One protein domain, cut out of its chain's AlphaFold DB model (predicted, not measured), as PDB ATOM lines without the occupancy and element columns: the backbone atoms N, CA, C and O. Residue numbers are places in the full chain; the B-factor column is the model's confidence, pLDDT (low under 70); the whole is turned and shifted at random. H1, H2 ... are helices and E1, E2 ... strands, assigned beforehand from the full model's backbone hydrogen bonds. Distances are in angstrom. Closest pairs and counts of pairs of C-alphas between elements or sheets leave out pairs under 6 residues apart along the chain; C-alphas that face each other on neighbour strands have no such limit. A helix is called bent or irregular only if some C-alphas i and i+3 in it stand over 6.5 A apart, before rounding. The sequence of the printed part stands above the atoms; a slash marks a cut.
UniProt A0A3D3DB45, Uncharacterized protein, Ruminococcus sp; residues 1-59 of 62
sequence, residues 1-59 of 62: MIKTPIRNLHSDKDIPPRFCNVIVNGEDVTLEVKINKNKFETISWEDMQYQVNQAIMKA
ATOM      1  N   MET A   1      45.187 -36.245 -10.050       85.94
ATOM      2  CA  MET A   1      43.930 -35.878  -9.370       85.94
ATOM      3  C   MET A   1      44.007 -34.433  -8.891       85.94
ATOM      4  O   MET A   1      44.893 -34.115  -8.106       85.94
ATOM      5  N   ILE A   2      43.112 -33.568  -9.368       94.31
ATOM      6  CA  ILE A   2      42.981 -32.165  -8.938       94.31
ATOM      7  C   ILE A   2      41.648 -32.015  -8.212       94.31
ATOM      8  O   ILE A   2      40.639 -32.528  -8.685       94.31
ATOM      9  N   LYS A   3      41.638 -31.312  -7.076       95.19
ATOM     10  CA  LYS A   3      40.424 -30.996  -6.318       95.19
ATOM     11  C   LYS A   3      40.279 -29.485  -6.194       95.19
ATOM     12  O   LYS A   3      41.068 -28.849  -5.500       95.19
ATOM     13  N   THR A   4      39.252 -28.931  -6.828       95.31
ATOM     14  CA  THR A   4      39.023 -27.484  -6.897       95.31
ATOM     15  C   THR A   4      37.673 -27.137  -6.267       95.31
ATOM     16  O   THR A   4      36.671 -27.773  -6.588       95.31
ATOM     17  N   PRO A   5      37.594 -26.147  -5.363       95.19
ATOM     18  CA  PRO A   5      36.319 -25.720  -4.798       95.19
ATOM     19  C   PRO A   5      35.509 -24.908  -5.816       95.19
ATOM     20  O   PRO A   5      35.984 -23.896  -6.326       95.19
ATOM     21  N   ILE A   6      34.255 -25.295  -6.035       94.62
ATOM     22  CA  ILE A   6      33.249 -24.473  -6.710       94.62
ATOM     23  C   ILE A   6      32.577 -23.601  -5.650       94.62
ATOM     24  O   ILE A   6      32.138 -24.089  -4.604       94.62
ATOM     25  N   ARG A   7      32.518 -22.292  -5.894       94.12
ATOM     26  CA  ARG A   7      31.985 -21.304  -4.950       94.12
ATOM     27  C   ARG A   7      30.813 -20.545  -5.564       94.12
ATOM     28  O   ARG A   7      30.790 -20.314  -6.767       94.12
ATOM     29  N   ASN A   8      29.861 -20.142  -4.729       93.31
ATOM     30  CA  ASN A   8      28.749 -19.300  -5.155       93.31
ATOM     31  C   ASN A   8      29.219 -17.845  -5.278       93.31
ATOM     32  O   ASN A   8      29.249 -17.112  -4.290       93.31
ATOM     33  N   LEU A   9      29.592 -17.451  -6.495       92.12
ATOM     34  CA  LEU A   9      30.110 -16.116  -6.806       92.12
ATOM     35  C   LEU A   9      29.060 -15.000  -6.685       92.12
ATOM     36  O   LEU A   9      29.423 -13.835  -6.748       92.12
ATOM     37  N   HIS A  10      27.778 -15.330  -6.513       90.69
ATOM     38  CA  HIS A  10      26.698 -14.354  -6.313       90.69
ATOM     39  C   HIS A  10      26.371 -14.129  -4.831       90.69
ATOM     40  O   HIS A  10      25.309 -13.623  -4.493       90.69
ATOM     41  N   SER A  11      27.258 -14.544  -3.928       88.94
ATOM     42  CA  SER A  11      27.118 -14.262  -2.503       88.94
ATOM     43  C   SER A  11      27.691 -12.891  -2.161       88.94
ATOM     44  O   SER A  11      28.806 -12.583  -2.562       88.94
ATOM     45  N   ASP A  12      27.031 -12.169  -1.257       89.06
ATOM     46  CA  ASP A  12      27.498 -10.876  -0.719       89.06
ATOM     47  C   ASP A  12      28.687 -10.984   0.261       89.06
ATOM     48  O   ASP A  12      28.939 -10.089   1.063       89.06
ATOM     49  N   LYS A  13      29.397 -12.116   0.272       89.50
ATOM     50  CA  LYS A  13      30.512 -12.362   1.195       89.50
ATOM     51  C   LYS A  13      31.826 -12.059   0.493       89.50
ATOM     52  O   LYS A  13      32.022 -12.527  -0.623       89.50
ATOM     53  N   ASP A  14      32.756 -11.425   1.210       86.50
ATOM     54  CA  ASP A  14      34.143 -11.185   0.768       86.50
ATOM     55  C   ASP A  14      34.795 -12.422   0.140       86.50
ATOM     56  O   ASP A  14      35.461 -12.358  -0.891       86.50
ATOM     57  N   ILE A  15      34.565 -13.582   0.758       88.06
ATOM     58  CA  ILE A  15      34.965 -14.871   0.211       88.06
ATOM     59  C   ILE A  15      33.692 -15.646  -0.157       88.06
ATOM     60  O   ILE A  15      32.993 -16.126   0.747       88.06
ATOM     61  N   PRO A  16      33.422 -15.848  -1.461       92.19
ATOM     62  CA  PRO A  16      32.294 -16.630  -1.944       92.19
ATOM     63  C   PRO A  16      32.197 -17.993  -1.243       92.19
ATOM     64  O   PRO A  16      33.187 -18.739  -1.207       92.19
ATOM     65  N   PRO A  17      31.042 -18.354  -0.659       92.00
ATOM     66  CA  PRO A  17      30.894 -19.596   0.076       92.00
ATOM     67  C   PRO A  17      31.071 -20.786  -0.865       92.00
ATOM     68  O   PRO A  17      30.641 -20.771  -2.021       92.00
ATOM     69  N   ARG A  18      31.724 -21.836  -0.361       92.12
ATOM     70  CA  ARG A  18      31.911 -23.081  -1.106       92.12
ATOM     71  C   ARG A  18      30.567 -23.781  -1.278       92.12
ATOM     72  O   ARG A  18      29.885 -24.025  -0.289       92.12
ATOM     73  N   PHE A  19      30.250 -24.145  -2.513       92.50
ATOM     74  CA  PHE A  19      29.105 -24.974  -2.853       92.50
ATOM     75  C   PHE A  19      29.503 -26.456  -2.813       92.50
ATOM     76  O   PHE A  19      29.112 -27.191  -1.908       92.50
ATOM     77  N   CYS A  20      30.399 -26.878  -3.705       94.50
ATOM     78  CA  CYS A  20      30.931 -28.240  -3.766       94.50
ATOM     79  C   CYS A  20      32.405 -28.225  -4.193       94.50
ATOM     80  O   CYS A  20      32.989 -27.159  -4.383       94.50
ATOM     81  N   ASN A  21      33.034 -29.391  -4.297       95.88
ATOM     82  CA  ASN A  21      34.340 -29.526  -4.934       95.88
ATOM     83  C   ASN A  21      34.178 -30.267  -6.257       95.88
ATOM     84  O   ASN A  21      33.466 -31.262  -6.303       95.88
ATOM     85  N   VAL A  22      34.886 -29.837  -7.294       96.31
ATOM     86  CA  VAL A  22      35.115 -30.660  -8.479       96.31
ATOM     87  C   VAL A  22      36.412 -31.437  -8.294       96.31
ATOM     88  O   VAL A  22      37.418 -30.891  -7.834       96.31
ATOM     89  N   ILE A  23      36.373 -32.723  -8.613       97.00
ATOM     90  CA  ILE A  23      37.510 -33.631  -8.591       97.00
ATOM     91  C   ILE A  23      37.729 -34.106 -10.025       97.00
ATOM     92  O   ILE A  23      36.841 -34.717 -10.611       97.00
ATOM     93  N   VAL A  24      38.911 -33.825 -10.570       96.50
ATOM     94  CA  VAL A  24      39.321 -34.234 -11.919       96.50
ATOM     95  C   VAL A  24      40.419 -35.285 -11.806       96.50
ATOM     96  O   VAL A  24      41.485 -35.030 -11.224       96.50
ATOM     97  N   ASN A  25      40.168 -36.467 -12.356       94.25
ATOM     98  CA  ASN A  25      41.099 -37.582 -12.402       94.25
ATOM     99  C   ASN A  25      41.260 -38.093 -13.839       94.25
ATOM    100  O   ASN A  25      40.625 -39.058 -14.238       94.25
ATOM    101  N   GLY A  26      42.124 -37.434 -14.616       92.69
ATOM    102  CA  GLY A  26      42.222 -37.717 -16.048       92.69
ATOM    103  C   GLY A  26      40.953 -37.244 -16.750       92.69
ATOM    104  O   GLY A  26      40.646 -36.055 -16.689       92.69
ATOM    105  N   GLU A  27      40.234 -38.173 -17.371       92.56
ATOM    106  CA  GLU A  27      38.948 -37.917 -18.035       92.56
ATOM    107  C   GLU A  27      37.759 -38.008 -17.065       92.56
ATOM    108  O   GLU A  27      36.710 -37.419 -17.319       92.56
ATOM    109  N   ASP A  28      37.932 -38.661 -15.911       93.88
ATOM    110  CA  ASP A  28      36.885 -38.773 -14.901       93.88
ATOM    111  C   ASP A  28      36.711 -37.456 -14.137       93.88
ATOM    112  O   ASP A  28      37.619 -36.981 -13.439       93.88
ATOM    113  N   VAL A  29      35.508 -36.889 -14.208       96.38
ATOM    114  CA  VAL A  29      35.123 -35.692 -13.454       96.38
ATOM    115  C   VAL A  29      33.982 -36.031 -12.505       96.38
ATOM    116  O   VAL A  29      32.927 -36.517 -12.911       96.38
ATOM    117  N   THR A  30      34.176 -35.735 -11.221       97.38
ATOM    118  CA  THR A  30      33.162 -35.932 -10.178       97.38
ATOM    119  C   THR A  30      32.966 -34.669  -9.351       97.38
ATOM    120  O   THR A  30      33.873 -33.849  -9.187       97.38
ATOM    121  N   LEU A  31      31.760 -34.498  -8.822       96.62
ATOM    122  CA  LEU A  31      31.398 -33.422  -7.911       96.62
ATOM    123  C   LEU A  31      31.237 -34.001  -6.510       96.62
ATOM    124  O   LEU A  31      30.419 -34.887  -6.298       96.62
ATOM    125  N   GLU A  32      31.989 -33.480  -5.549       96.12
ATOM    126  CA  GLU A  32      31.927 -33.859  -4.143       96.12
ATOM    127  C   GLU A  32      31.198 -32.776  -3.337       96.12
ATOM    128  O   GLU A  32      31.675 -31.644  -3.180       96.12
ATOM    129  N   VAL A  33      30.051 -33.137  -2.770       93.62
ATOM    130  CA  VAL A  33      29.245 -32.282  -1.897       93.62
ATOM    131  C   VAL A  33      29.410 -32.746  -0.456       93.62
ATOM    132  O   VAL A  33      29.408 -33.936  -0.143       93.62
ATOM    133  N   LYS A  34      29.562 -31.791   0.463       89.38
ATOM    134  CA  LYS A  34      29.609 -32.096   1.894       89.38
ATOM    135  C   LYS A  34      28.183 -32.171   2.427       89.38
ATOM    136  O   LYS A  34      27.518 -31.144   2.487       89.38
ATOM    137  N   ILE A  35      27.749 -33.356   2.851       88.88
ATOM    138  CA  ILE A  35      26.409 -33.566   3.415       88.88
ATOM    139  C   ILE A  35      26.405 -33.252   4.914       88.88
ATOM    140  O   ILE A  35      25.520 -32.565   5.398       88.88
ATOM    141  N   ASN A  36      27.418 -33.724   5.651       88.00
ATOM    142  CA  ASN A  36      27.561 -33.523   7.098       88.00
ATOM    143  C   ASN A  36      29.041 -33.407   7.498       88.00
ATOM    144  O   ASN A  36      29.927 -33.522   6.650       88.00
ATOM    145  N   LYS A  37      29.343 -33.184   8.792       79.94
ATOM    146  CA  LYS A  37      30.728 -32.995   9.285       79.94
ATOM    147  C   LYS A  37      31.713 -34.052   8.760       79.94
ATOM    148  O   LYS A  37      32.807 -33.658   8.361       79.94
ATOM    149  N   ASN A  38      31.280 -35.314   8.669       87.94
ATOM    150  CA  ASN A  38      32.125 -36.455   8.291       87.94
ATOM    151  C   ASN A  38      31.654 -37.203   7.032       87.94
ATOM    152  O   ASN A  38      32.236 -38.230   6.700       87.94
ATOM    153  N   LYS A  39      30.601 -36.737   6.348       91.50
ATOM    154  CA  LYS A  39      30.051 -37.436   5.179       91.50
ATOM    155  C   LYS A  39      30.091 -36.538   3.955       91.50
ATOM    156  O   LYS A  39      29.545 -35.431   3.971       91.50
ATOM    157  N   PHE A  40      30.716 -37.058   2.910       91.62
ATOM    158  CA  PHE A  40      30.732 -36.484   1.578       91.62
ATOM    159  C   PHE A  40      29.991 -37.424   0.643       91.62
ATOM    160  O   PHE A  40      30.029 -38.641   0.822       91.62
ATOM    161  N   GLU A  41      29.302 -36.840  -0.319       94.12
ATOM    162  CA  GLU A  41      28.655 -37.558  -1.401       94.12
ATOM    163  C   GLU A  41      29.276 -37.102  -2.710       94.12
ATOM    164  O   GLU A  41      29.644 -35.933  -2.854       94.12
ATOM    165  N   THR A  42      29.439 -38.038  -3.633       94.75
ATOM    166  CA  THR A  42      30.064 -37.801  -4.930       94.75
ATOM    167  C   THR A  42      29.106 -38.207  -6.030       94.75
ATOM    168  O   THR A  42      28.542 -39.296  -5.961       94.75
ATOM    169  N   ILE A  43      28.976 -37.368  -7.052       96.19
ATOM    170  CA  ILE A  43      28.249 -37.699  -8.283       96.19
ATOM    171  C   ILE A  43      29.168 -37.507  -9.487       96.19
ATOM    172  O   ILE A  43      30.099 -36.696  -9.422       96.19
ATOM    173  N   SER A  44      28.921 -38.226 -10.580       96.50
ATOM    174  CA  SER A  44      29.634 -37.970 -11.833       96.50
ATOM    175  C   SER A  44      29.198 -36.625 -12.425       96.50
ATOM    176  O   SER A  44      28.081 -36.148 -12.204       96.50
ATOM    177  N   TRP A  45      30.095 -35.983 -13.169       95.25
ATOM    178  CA  TRP A  45      29.757 -34.772 -13.912       95.25
ATOM    179  C   TRP A  45      28.665 -35.033 -14.956       95.25
ATOM    180  O   TRP A  45      27.758 -34.216 -15.102       95.25
ATOM    181  N   GLU A  46      28.696 -36.195 -15.613       96.00
ATOM    182  CA  GLU A  46      27.711 -36.595 -16.622       96.00
ATOM    183  C   GLU A  46      26.295 -36.693 -16.041       96.00
ATOM    184  O   GLU A  46      25.358 -36.112 -16.594       96.00
ATOM    185  N   ASP A  47      26.140 -37.334 -14.876       96.38
ATOM    186  CA  ASP A  47      24.847 -37.438 -14.187       96.38
ATOM    187  C   ASP A  47      24.299 -36.060 -13.808       96.38
ATOM    188  O   ASP A  47      23.091 -35.814 -13.886       96.38
ATOM    189  N   MET A  48      25.179 -35.148 -13.385       95.31
ATOM    190  CA  MET A  48      24.802 -33.779 -13.038       95.31
ATOM    191  C   MET A  48      24.324 -33.013 -14.270       95.31
ATOM    192  O   MET A  48      23.243 -32.421 -14.242       95.31
ATOM    193  N   GLN A  49      25.089 -33.062 -15.363       96.50
ATOM    194  CA  GLN A  49      24.724 -32.412 -16.620       96.50
ATOM    195  C   GLN A  49      23.397 -32.940 -17.155       96.50
ATOM    196  O   GLN A  49      22.543 -32.149 -17.554       96.50
ATOM    197  N   TYR A  50      23.196 -34.260 -17.130       97.44
ATOM    198  CA  TYR A  50      21.942 -34.872 -17.550       97.44
ATOM    199  C   TYR A  50      20.757 -34.324 -16.745       97.44
ATOM    200  O   TYR A  50      19.793 -33.831 -17.333       97.44
ATOM    201  N   GLN A  51      20.841 -34.333 -15.411       96.88
ATOM    202  CA  GLN A  51      19.768 -33.841 -14.540       96.88
ATOM    203  C   GLN A  51      19.477 -32.349 -14.742       96.88
ATOM    204  O   GLN A  51      18.312 -31.955 -14.831       96.88
ATOM    205  N   VAL A  52      20.518 -31.518 -14.866       96.19
ATOM    206  CA  VAL A  52      20.369 -30.080 -15.137       96.19
ATOM    207  C   VAL A  52      19.700 -29.848 -16.490       96.19
ATOM    208  O   VAL A  52      18.742 -29.080 -16.575       96.19
ATOM    209  N   ASN A  53      20.141 -30.550 -17.534       97.62
ATOM    210  CA  ASN A  53      19.550 -30.439 -18.865       97.62
ATOM    211  C   ASN A  53      18.074 -30.859 -18.867       97.62
ATOM    212  O   ASN A  53      17.251 -30.172 -19.471       97.62
ATOM    213  N   GLN A  54      17.712 -31.929 -18.151       97.50
ATOM    214  CA  GLN A  54      16.312 -32.335 -17.987       97.50
ATOM    215  C   GLN A  54      15.477 -31.251 -17.287       97.50
ATOM    216  O   GLN A  54      14.365 -30.956 -17.728       97.50
ATOM    217  N   ALA A  55      16.004 -30.621 -16.233       97.50
ATOM    218  CA  ALA A  55      15.315 -29.537 -15.531       97.50
ATOM    219  C   ALA A  55      15.105 -28.302 -16.429       97.50
ATOM    220  O   ALA A  55      14.001 -27.763 -16.471       97.50
ATOM    221  N   ILE A  56      16.126 -27.904 -17.198       97.25
ATOM    222  CA  ILE A  56      16.038 -26.809 -18.181       97.25
ATOM    223  C   ILE A  56      14.981 -27.131 -19.245       97.25
ATOM    224  O   ILE A  56      14.117 -26.306 -19.532       97.25
ATOM    225  N   MET A  57      15.013 -28.345 -19.805       96.38
ATOM    226  CA  MET A  57      14.035 -28.796 -20.800       96.38
ATOM    227  C   MET A  57      12.606 -28.815 -20.260       96.38
ATOM    228  O   MET A  57      11.672 -28.560 -21.018       96.38
ATOM    229  N   LYS A  58      12.422 -29.148 -18.978       96.00
ATOM    230  CA  LYS A  58      11.113 -29.122 -18.325       96.00
ATOM    231  C   LYS A  58      10.607 -27.688 -18.167       96.00
ATOM    232  O   LYS A  58       9.484 -27.422 -18.573       96.00
ATOM    233  N   ALA A  59      11.439 -26.782 -17.651       95.62
ATOM    234  CA  ALA A  59      11.072 -25.381 -17.446       95.62
ATOM    235  C   ALA A  59      10.731 -24.653 -18.757       95.62
ATOM    236  O   ALA A  59       9.884 -23.776 -18.766       95.62
TER     237      ALA A  59
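What this domain is: This is residues 1 to 59 of the 62 residues of an uncharacterized protein of Ruminococcus sp (UniProt A0A3D3DB45). A single wall of four strands, strongly twisted and wound back and forth, has one helix running off its last strand as an arm. E1, E2, E3 and E4 lie side by side in that order and make the sheet; H1 follows E4 directly, only grazes the sheet with its first residues, 45 to 48, and then sticks out with residues 49 to 59. At the end of E1 the link of residues 8 to 17 forms a loop before the chain folds back into E2. The printed part has 59 residues with four named strands and then one named helix, in the order E1, E2, E3, E4, H1; the sheet is antiparallel throughout, and the class is mixed, helices and strands. The whole is loose, with a radius of gyration of the C-alphas of 13.3 A and spans of 34 by 30 by 22 A.

How they stand to each other: The sheet is a meander, each strand the antiparallel neighbour of the one before, made of E1, residues 2 to 7, E2, residues 18 to 25, E3, residues 28 to 36, and E4, residues 39 to 44. E2 and E3 are its inner strands, and they form a hairpin with 146 degrees between their directions. The C-alphas of Val 22 and Leu 31 face each other at 4.7 A, and N 23 and O 30 are within hydrogen-bond range at 2.8 A, as are N 32 and O 21 at 2.8 A. The edge strand E1 forms a hairpin with E2, at 157 degrees between their directions. There the C-alphas of Pro 5 and Asn 21 face each other at 4.3 A, and N 4 and O 22 are within hydrogen-bond range at 2.9 A. The other edge strand, E4, forms a hairpin with E3, at 152 degrees. There the C-alphas of Glu 32 and Thr 42 face each other at 4.4 A, and N 33 and O 41 are within hydrogen-bond range at 2.8 A. E1 and E4 are apart. From edge to edge the strands' lines turn by 80 degrees, and the sheet's C-alphas lie up to 5.5 A off their best plane. H1, residues 45 to 59, is on the sheet but only grazes it, with residues 45 to 48. The closest C-alphas of H1 and E3 are those of Trp 45 and Thr 30, 5.2 A apart. In H1 every O i to N i+4 pair is within hydrogen-bond range.

Where its parts are: E3, residues 28 to 36, is the longest strand and measures 24.5 A from first to last C-alpha. E2, residues 18 to 25, measures 20.5 A. E4, residues 39 to 44, measures 17.0 A, and E1, residues 2 to 7, measures 16.0 A. E1 begins at C-alpha 2, (42.981, -32.165, -8.938). E4 ends at C-alpha 44, (29.634, -37.970, -11.833), and H1 begins at the next residue. H1, residues 45 to 59, measures 21.2 A, is not bent, and ends at C-alpha 59, (11.072, -25.381, -17.446).

The domain as a whole: The two C-alphas farthest apart in the domain are those of Met 1 and Ala 59, 35.4 A. Without residues 49 to 59, which stand free, the body has 48 residues and spans 34 by 23 by 19 A. The centre of H1 is the farthest from the mean of the C-alphas, at 13.5 A, and that of E2 the nearest, at 5.4 A. The printed part has no cut. The links E2 to E3, E3 to E4 and E4 to H1 are tight, E1 to E2 is a short link of 10 residues, and no link is long. The mean pLDDT of the printed part is 93.6, and no printed residue is under 70.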